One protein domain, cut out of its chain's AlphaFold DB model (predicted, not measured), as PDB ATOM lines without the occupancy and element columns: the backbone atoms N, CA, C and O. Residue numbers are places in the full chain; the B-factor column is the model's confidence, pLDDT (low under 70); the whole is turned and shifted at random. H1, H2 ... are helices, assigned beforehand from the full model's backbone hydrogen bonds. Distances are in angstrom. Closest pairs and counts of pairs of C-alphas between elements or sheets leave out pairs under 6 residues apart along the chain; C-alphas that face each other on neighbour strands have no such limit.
ATOM      1  N   GLU A 275     -10.593 -11.661 -25.946       59.25
ATOM      2  CA  GLU A 275     -10.015 -10.327 -25.777       59.25
ATOM      3  C   GLU A 275      -8.997  -9.928 -26.861       59.25
ATOM      4  O   GLU A 275      -9.079  -8.824 -27.391       59.25
ATOM      5  N   ASP A 276      -8.071 -10.803 -27.251       61.75
ATOM      6  CA  ASP A 276      -7.113 -10.555 -28.333       61.75
ATOM      7  C   ASP A 276      -7.775 -10.608 -29.710       61.75
ATOM      8  O   ASP A 276      -7.391  -9.869 -30.618       61.75
ATOM      9  N   LEU A 277      -8.796 -11.447 -29.885       70.00
ATOM     10  CA  LEU A 277      -9.561 -11.523 -31.130       70.00
ATOM     11  C   LEU A 277     -10.433 -10.269 -31.310       70.00
ATOM     12  O   LEU A 277     -10.531  -9.718 -32.410       70.00
ATOM     13  N   GLU A 278     -10.995  -9.763 -30.216       73.75
ATOM     14  CA  GLU A 278     -11.729  -8.502 -30.135       73.75
ATOM     15  C   GLU A 278     -10.802  -7.293 -30.308       73.75
ATOM     16  O   GLU A 278     -11.113  -6.384 -31.078       73.75
ATOM     17  N   ARG A 279      -9.611  -7.318 -29.697       73.44
ATOM     18  CA  ARG A 279      -8.556  -6.310 -29.876       73.44
ATOM     19  C   ARG A 279      -8.033  -6.291 -31.311       73.44
ATOM     20  O   ARG A 279      -7.859  -5.214 -31.877       73.44
ATOM     21  N   ASN A 280      -7.856  -7.450 -31.942       70.31
ATOM     22  CA  ASN A 280      -7.489  -7.547 -33.357       70.31
ATOM     23  C   ASN A 280      -8.623  -7.070 -34.270       70.31
ATOM     24  O   ASN A 280      -8.361  -6.347 -35.229       70.31
ATOM     25  N   ARG A 281      -9.886  -7.382 -33.949       84.38
ATOM     26  CA  ARG A 281     -11.050  -6.810 -34.646       84.38
ATOM     27  C   ARG A 281     -11.111  -5.293 -34.508       84.38
ATOM     28  O   ARG A 281     -11.384  -4.628 -35.503       84.38
ATOM     29  N   MET A 282     -10.852  -4.743 -33.321       83.88
ATOM     30  CA  MET A 282     -10.779  -3.295 -33.107       83.88
ATOM     31  C   MET A 282      -9.659  -2.677 -33.938       83.88
ATOM     32  O   MET A 282      -9.950  -1.816 -34.759       83.88
ATOM     33  N   ARG A 283      -8.430  -3.208 -33.866       86.75
ATOM     34  CA  ARG A 283      -7.320  -2.748 -34.720       86.75
ATOM     35  C   ARG A 283      -7.671  -2.804 -36.204       86.75
ATOM     36  O   ARG A 283      -7.347  -1.889 -36.949       86.75
ATOM     37  N   GLN A 284      -8.355  -3.855 -36.655       89.12
ATOM     38  CA  GLN A 284      -8.755  -3.976 -38.054       89.12
ATOM     39  C   GLN A 284      -9.811  -2.931 -38.447       89.12
ATOM     40  O   GLN A 284      -9.738  -2.384 -39.548       89.12
ATOM     41  N   ARG A 285     -10.762  -2.611 -37.558       91.06
ATOM     42  CA  ARG A 285     -11.696  -1.491 -37.764       91.06
ATOM     43  C   ARG A 285     -10.955  -0.156 -37.794       91.06
ATOM     44  O   ARG A 285     -11.215   0.629 -38.699       91.06
ATOM     45  N   ASP A 286     -10.006   0.069 -36.894       86.69
ATOM     46  CA  ASP A 286      -9.223   1.310 -36.831       86.69
ATOM     47  C   ASP A 286      -8.366   1.506 -38.084       86.69
ATOM     48  O   ASP A 286      -8.297   2.609 -38.631       86.69
ATOM     49  N   LEU A 287      -7.786   0.423 -38.610       91.69
ATOM     50  CA  LEU A 287      -7.078   0.429 -39.890       91.69
ATOM     51  C   LEU A 287      -8.024   0.724 -41.061       91.69
ATOM     52  O   LEU A 287      -7.672   1.497 -41.950       91.69
ATOM     53  N   GLN A 288      -9.243   0.172 -41.065       92.19
ATOM     54  CA  GLN A 288     -10.242   0.502 -42.089       92.19
ATOM     55  C   GLN A 288     -10.707   1.960 -42.005       92.19
ATOM     56  O   GLN A 288     -10.883   2.603 -43.040       92.19
ATOM     57  N   VAL A 289     -10.905   2.492 -40.797       92.38
ATOM     58  CA  VAL A 289     -11.270   3.899 -40.582       92.38
ATOM     59  C   VAL A 289     -10.135   4.806 -41.048       92.38
ATOM     60  O   VAL A 289     -10.377   5.702 -41.855       92.38
ATOM     61  N   SER A 290      -8.897   4.516 -40.646       88.06
ATOM     62  CA  SER A 290      -7.700   5.247 -41.080       88.06
ATOM     63  C   SER A 290      -7.544   5.225 -42.602       88.06
ATOM     64  O   SER A 290      -7.345   6.270 -43.218       88.06
ATOM     65  N   SER A 291      -7.744   4.065 -43.236       92.94
ATOM     66  CA  SER A 291      -7.708   3.927 -44.696       92.94
ATOM     67  C   SER A 291      -8.788   4.766 -45.390       92.94
ATOM     68  O   SER A 291      -8.513   5.422 -46.393       92.94
ATOM     69  N   ARG A 292     -10.013   4.815 -44.844       92.62
ATOM     70  CA  ARG A 292     -11.094   5.661 -45.380       92.62
ATOM     71  C   ARG A 292     -10.800   7.150 -45.225       92.62
ATOM     72  O   ARG A 292     -11.112   7.910 -46.140       92.62
ATOM     73  N   ILE A 293     -10.217   7.562 -44.100       89.81
ATOM     74  CA  ILE A 293      -9.803   8.952 -43.864       89.81
ATOM     75  C   ILE A 293      -8.705   9.337 -44.856       89.81
ATOM     76  O   ILE A 293      -8.837  10.348 -45.542       89.81
ATOM     77  N   GLN A 294      -7.679   8.496 -45.006       89.81
ATOM     78  CA  GLN A 294      -6.576   8.724 -45.936       89.81
ATOM     79  C   GLN A 294      -7.055   8.789 -47.392       89.81
ATOM     80  O   GLN A 294      -6.661   9.683 -48.136       89.81
ATOM     81  N   GLU A 295      -7.962   7.900 -47.802       92.69
ATOM     82  CA  GLU A 295      -8.573   7.951 -49.135       92.69
ATOM     83  C   GLU A 295      -9.452   9.200 -49.314       92.69
ATOM     84  O   GLU A 295      -9.481   9.795 -50.393       92.69
ATOM     85  N   GLY A 296     -10.146   9.641 -48.261       91.81
ATOM     86  CA  GLY A 296     -10.886  10.902 -48.245       91.81
ATOM     87  C   GLY A 296      -9.975  12.115 -48.454       91.81
ATOM     88  O   GLY A 296     -10.260  12.948 -49.318       91.81
ATOM     89  N   ALA A 297      -8.857  12.173 -47.727       85.44
ATOM     90  CA  ALA A 297      -7.833  13.202 -47.872       85.44
ATOM     91  C   ALA A 297      -7.216  13.181 -49.279       85.44
ATOM     92  O   ALA A 297      -7.141  14.220 -49.934       85.44
ATOM     93  N   ARG A 298      -6.894  11.992 -49.810       89.94
ATOM     94  CA  ARG A 298      -6.375  11.819 -51.174       89.94
ATOM     95  C   ARG A 298      -7.345  12.348 -52.229       89.94
ATOM     96  O   ARG A 298      -6.945  13.110 -53.103       89.94
ATOM     97  N   ARG A 299      -8.635  12.009 -52.132       92.44
ATOM     98  CA  ARG A 299      -9.669  12.515 -53.056       92.44
ATOM     99  C   ARG A 299      -9.864  14.022 -52.947       92.44
ATOM    100  O   ARG A 299     -10.184  14.670 -53.942       92.44
ATOM    101  N   MET A 300      -9.729  14.581 -51.746       83.94
ATOM    102  CA  MET A 300      -9.818  16.023 -51.536       83.94
ATOM    103  C   MET A 300      -8.626  16.740 -52.168       83.94
ATOM    104  O   MET A 300      -8.839  17.682 -52.929       83.94
ATOM    105  N   SER A 301      -7.414  16.233 -51.934       82.81
ATOM    106  CA  SER A 301      -6.186  16.696 -52.580       82.81
ATOM    107  C   SER A 301      -6.315  16.634 -54.103       82.81
ATOM    108  O   SER A 301      -6.137  17.647 -54.768       82.81
ATOM    109  N   GLU A 302      -6.796  15.522 -54.669       87.62
ATOM    110  CA  GLU A 302      -6.998  15.402 -56.119       87.62
ATOM    111  C   GLU A 302      -8.018  16.420 -56.665       87.62
ATOM    112  O   GLU A 302      -7.820  16.998 -57.735       87.62
ATOM    113  N   ARG A 303      -9.110  16.693 -55.934       88.56
ATOM    114  CA  ARG A 303     -10.085  17.732 -56.319       88.56
ATOM    115  C   ARG A 303      -9.487  19.134 -56.261       88.56
ATOM    116  O   ARG A 303      -9.804  19.941 -57.132       88.56
ATOM    117  N   MET A 304      -8.668  19.420 -55.251       78.06
ATOM    118  CA  MET A 304      -7.948  20.690 -55.130       78.06
ATOM    119  C   MET A 304      -6.967  20.826 -56.297       78.06
ATOM    120  O   MET A 304      -7.074  21.776 -57.067       78.06
ATOM    121  N   SER A 305      -6.114  19.824 -56.527       80.94
ATOM    122  CA  SER A 305      -5.176  19.802 -57.649       80.94
ATOM    123  C   SER A 305      -5.887  19.984 -58.986       80.94
ATOM    124  O   SER A 305      -5.441  20.788 -59.784       80.94
ATOM    125  N   ARG A 306      -7.037  19.342 -59.235       84.69
ATOM    126  CA  ARG A 306      -7.795  19.550 -60.487       84.69
ATOM    127  C   ARG A 306      -8.361  20.964 -60.637       84.69
ATOM    128  O   ARG A 306      -8.480  21.440 -61.760       84.69
ATOM    129  N   ARG A 307      -8.734  21.630 -59.539       82.06
ATOM    130  CA  ARG A 307      -9.237  23.015 -59.575       82.06
ATOM    131  C   ARG A 307      -8.117  24.031 -59.782       82.06
ATOM    132  O   ARG A 307      -8.340  25.028 -60.456       82.06
ATOM    133  N   PHE A 308      -6.938  23.769 -59.223       76.38
ATOM    134  CA  PHE A 308      -5.807  24.699 -59.254       76.38
ATOM    135  C   PHE A 308      -4.786  24.404 -60.362       76.38
ATOM    136  O   PHE A 308      -4.079  25.312 -60.775       76.38
ATOM    137  N   ALA A 309      -4.759  23.193 -60.924       68.56
ATOM    138  CA  ALA A 309      -3.940  22.836 -62.088       68.56
ATOM    139  C   ALA A 309      -4.564  23.280 -63.424       68.56
ATOM    140  O   ALA A 309      -4.168  22.794 -64.483       68.56
ATOM    141  N   GLU A 325       0.256  25.931 -45.076       54.41
ATOM    142  CA  GLU A 325       0.539  24.741 -44.260       54.41
ATOM    143  C   GLU A 325       0.084  24.932 -42.796       54.41
ATOM    144  O   GLU A 325      -0.502  24.032 -42.184       54.41
ATOM    145  N   GLU A 326       0.223  26.150 -42.257       57.22
ATOM    146  CA  GLU A 326      -0.305  26.503 -40.932       57.22
ATOM    147  C   GLU A 326      -1.848  26.570 -40.911       57.22
ATOM    148  O   GLU A 326      -2.488  26.125 -39.946       57.22
ATOM    149  N   ARG A 327      -2.473  27.045 -42.001       55.47
ATOM    150  CA  ARG A 327      -3.939  27.000 -42.167       55.47
ATOM    151  C   ARG A 327      -4.465  25.590 -42.407       55.47
ATOM    152  O   ARG A 327      -5.519  25.266 -41.866       55.47
ATOM    153  N   ASP A 328      -3.757  24.742 -43.141       53.88
ATOM    154  CA  ASP A 328      -4.151  23.355 -43.388       53.88
ATOM    155  C   ASP A 328      -4.105  22.547 -42.091       53.88
ATOM    156  O   ASP A 328      -5.055  21.824 -41.798       53.88
ATOM    157  N   GLY A 329      -3.123  22.789 -41.217       65.25
ATOM    158  CA  GLY A 329      -3.126  22.232 -39.863       65.25
ATOM    159  C   GLY A 329      -4.302  22.711 -38.994       65.25
ATOM    160  O   GLY A 329      -4.727  22.006 -38.074       65.25
ATOM    161  N   GLN A 330      -4.863  23.900 -39.243       64.56
ATOM    162  CA  GLN A 330      -6.099  24.365 -38.593       64.56
ATOM    163  C   GLN A 330      -7.352  23.755 -39.225       64.56
ATOM    164  O   GLN A 330      -8.254  23.335 -38.497       64.56
ATOM    165  N   VAL A 331      -7.417  23.670 -40.553       65.25
ATOM    166  CA  VAL A 331      -8.536  23.057 -41.276       65.25
ATOM    167  C   VAL A 331      -8.628  21.574 -40.942       65.25
ATOM    168  O   VAL A 331      -9.720  21.095 -40.649       65.25
ATOM    169  N   GLU A 332      -7.504  20.865 -40.889       63.09
ATOM    170  CA  GLU A 332      -7.433  19.457 -40.506       63.09
ATOM    171  C   GLU A 332      -7.892  19.256 -39.055       63.09
ATOM    172  O   GLU A 332      -8.729  18.392 -38.789       63.09
ATOM    173  N   ARG A 333      -7.480  20.130 -38.125       65.75
ATOM    174  CA  ARG A 333      -7.979  20.124 -36.736       65.75
ATOM    175  C   ARG A 333      -9.485  20.376 -36.641       65.75
ATOM    176  O   ARG A 333     -10.171  19.683 -35.888       65.75
ATOM    177  N   VAL A 334     -10.024  21.316 -37.418       72.00
ATOM    178  CA  VAL A 334     -11.471  21.584 -37.480       72.00
ATOM    179  C   VAL A 334     -12.224  20.403 -38.101       72.00
ATOM    180  O   VAL A 334     -13.308  20.052 -37.630       72.00
ATOM    181  N   LEU A 335     -11.651  19.748 -39.114       68.25
ATOM    182  CA  LEU A 335     -12.239  18.576 -39.759       68.25
ATOM    183  C   LEU A 335     -12.271  17.375 -38.808       68.25
ATOM    184  O   LEU A 335     -13.316  16.744 -38.662       68.25
ATOM    185  N   ILE A 336     -11.161  17.103 -38.113       71.56
ATOM    186  CA  ILE A 336     -11.054  16.050 -37.094       71.56
ATOM    187  C   ILE A 336     -12.062  16.310 -35.974       71.56
ATOM    188  O   ILE A 336     -12.834  15.417 -35.629       71.56
ATOM    189  N   HIS A 337     -12.135  17.541 -35.462       76.62
ATOM    190  CA  HIS A 337     -13.099  17.904 -34.425       76.62
ATOM    191  C   HIS A 337     -14.550  17.748 -34.911       76.62
ATOM    192  O   HIS A 337     -15.400  17.222 -34.196       76.62
ATOM    193  N   SER A 338     -14.851  18.140 -36.153       77.69
ATOM    194  CA  SER A 338     -16.177  17.948 -36.751       77.69
ATOM    195  C   SER A 338     -16.542  16.466 -36.895       77.69
ATOM    196  O   SER A 338     -17.697  16.100 -36.668       77.69
ATOM    197  N   LEU A 339     -15.590  15.610 -37.274       77.12
ATOM    198  CA  LEU A 339     -15.801  14.164 -37.379       77.12
ATOM    199  C   LEU A 339     -16.008  13.527 -36.001       77.12
ATOM    200  O   LEU A 339     -16.909  12.702 -35.855       77.12
ATOM    201  N   LEU A 340     -15.258  13.962 -34.985       74.19
ATOM    202  CA  LEU A 340     -15.416  13.502 -33.604       74.19
ATOM    203  C   LEU A 340     -16.813  13.844 -33.057       74.19
ATOM    204  O   LEU A 340     -17.519  12.977 -32.549       74.19
ATOM    205  N   VAL A 341     -17.264  15.085 -33.271       84.94
ATOM    206  CA  VAL A 341     -18.608  15.541 -32.876       84.94
ATOM    207  C   VAL A 341     -19.709  14.790 -33.635       84.94
ATOM    208  O   VAL A 341     -20.796  14.559 -33.101       84.94
ATOM    209  N   GLN A 342     -19.477  14.402 -34.893       77.88
ATOM    210  CA  GLN A 342     -20.426  13.569 -35.637       77.88
ATOM    211  C   GLN A 342     -20.485  12.137 -35.103       77.88
ATOM    212  O   GLN A 342     -21.588  11.601 -34.993       77.88
ATOM    213  N   ALA A 343     -19.340  11.548 -34.751       73.25
ATOM    214  CA  ALA A 343     -19.275  10.220 -34.152       73.25
ATOM    215  C   ALA A 343     -20.026  10.184 -32.813       73.25
ATOM    216  O   ALA A 343     -20.913   9.353 -32.641       73.25
ATOM    217  N   GLU A 344     -19.782  11.156 -31.929       83.19
ATOM    218  CA  GLU A 344     -20.471  11.277 -30.637       83.19
ATOM    219  C   GLU A 344     -21.993  11.436 -30.805       83.19
ATOM    220  O   GLU A 344     -22.794  10.798 -30.120       83.19
ATOM    221  N   ARG A 345     -22.431  12.245 -31.780       86.38
ATOM    222  CA  ARG A 345     -23.862  12.407 -32.082       86.38
ATOM    223  C   ARG A 345     -24.510  11.128 -32.594       86.38
ATOM    224  O   ARG A 345     -25.696  10.920 -32.327       86.38
ATOM    225  N   GLU A 346     -23.793  10.323 -33.370       84.50
ATOM    226  CA  GLU A 346     -24.324   9.052 -33.856       84.50
ATOM    227  C   GLU A 346     -24.372   8.017 -32.733       84.50
ATOM    228  O   GLU A 346     -25.375   7.319 -32.614       84.50
ATOM    229  N   ASP A 347     -23.385   8.004 -31.840       82.44
ATOM    230  CA  ASP A 347     -23.371   7.122 -30.672       82.44
ATOM    231  C   ASP A 347     -24.556   7.416 -29.735       82.44
ATOM    232  O   ASP A 347     -25.343   6.530 -29.402       82.44
ATOM    233  N   ILE A 348     -24.825   8.700 -29.456       82.50
ATOM    234  CA  ILE A 348     -26.020   9.133 -28.709       82.50
ATOM    235  C   ILE A 348     -27.323   8.719 -29.419       82.50
ATOM    236  O   ILE A 348     -28.321   8.402 -28.764       82.50
ATOM    237  N   ARG A 349     -27.364   8.715 -30.759       87.69
ATOM    238  CA  ARG A 349     -28.541   8.233 -31.503       87.69
ATOM    239  C   ARG A 349     -28.707   6.724 -31.404       87.69
ATOM    240  O   ARG A 349     -29.849   6.279 -31.310       87.69
ATOM    241  N   GLN A 350     -27.619   5.960 -31.435       81.00
ATOM    242  CA  GLN A 350     -27.667   4.507 -31.282       81.00
ATOM    243  C   GLN A 350     -28.111   4.124 -29.868       81.00
ATOM    244  O   GLN A 350     -29.039   3.330 -29.728       81.00
ATOM    245  N   LEU A 351     -27.581   4.796 -28.842       77.06
ATOM    246  CA  LEU A 351     -28.030   4.650 -27.453       77.06
ATOM    247  C   LEU A 351     -29.535   4.926 -27.306       77.06
ATOM    248  O   LEU A 351     -30.250   4.182 -26.644       77.06
ATOM    249  N   ARG A 352     -30.065   5.945 -27.998       80.38
ATOM    250  CA  ARG A 352     -31.513   6.233 -28.006       80.38
ATOM    251  C   ARG A 352     -32.358   5.222 -28.781       80.38
ATOM    252  O   ARG A 352     -33.564   5.169 -28.557       80.38
ATOM    253  N   ARG A 353     -31.777   4.471 -29.719       86.31
ATOM    254  CA  ARG A 353     -32.488   3.434 -30.484       86.31
ATOM    255  C   ARG A 353     -32.623   2.125 -29.715       86.31
ATOM    256  O   ARG A 353     -33.480   1.330 -30.085       86.31
TER     257      ARG A 353
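What this domain is: This is residues 275 to 309 and 325 to 353 of the 380 residues of the protein "GLTSCR1 domain-containing protein" of Piptocephalis cylindrospora (UniProt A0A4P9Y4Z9). Two long helices, H1 and then H2, cross as an open X, with space between them and long arms standing free. The printed part has 64 residues, with two named helices and no named strand, and its class is all helix. It is only just loose, close to extended, with a radius of gyration of the C-alphas of 15.8 A, and it is elongated, spanning 48 by 27 by 22 A.

Where its parts are: H1, residues 275 to 308, begins at C-alpha 275 (-10.015, -10.327, -25.777) and is 48.6 A long from first to last C-alpha. H2, residues 325 to 353, is 41.6 A long and ends at C-alpha 353 (-32.488, 3.434, -30.484).

How they stand to each other: H1 and H2 are apart, with no C-alpha of the one within 8 A of the other. Residues 275 to 292 and 298 to 309, of which 298 to 308 belong to H1, stand free. Residues 325 to 331 and 337 to 353 of H2 also stand free. In H1 and H2 every O i to N i+4 pair is within hydrogen-bond range.

The domain as a whole: The C-alphas of Glu 275 and Ala 309, 49.5 A apart, are the two farthest apart. Residues 310 to 324 are not printed, and C-alphas 309 and 325 are 18.5 A apart across this cut. The mean pLDDT of the printed part is 79.0; residues 275 to 276, 309, 325 to 333 and 335 are under 70.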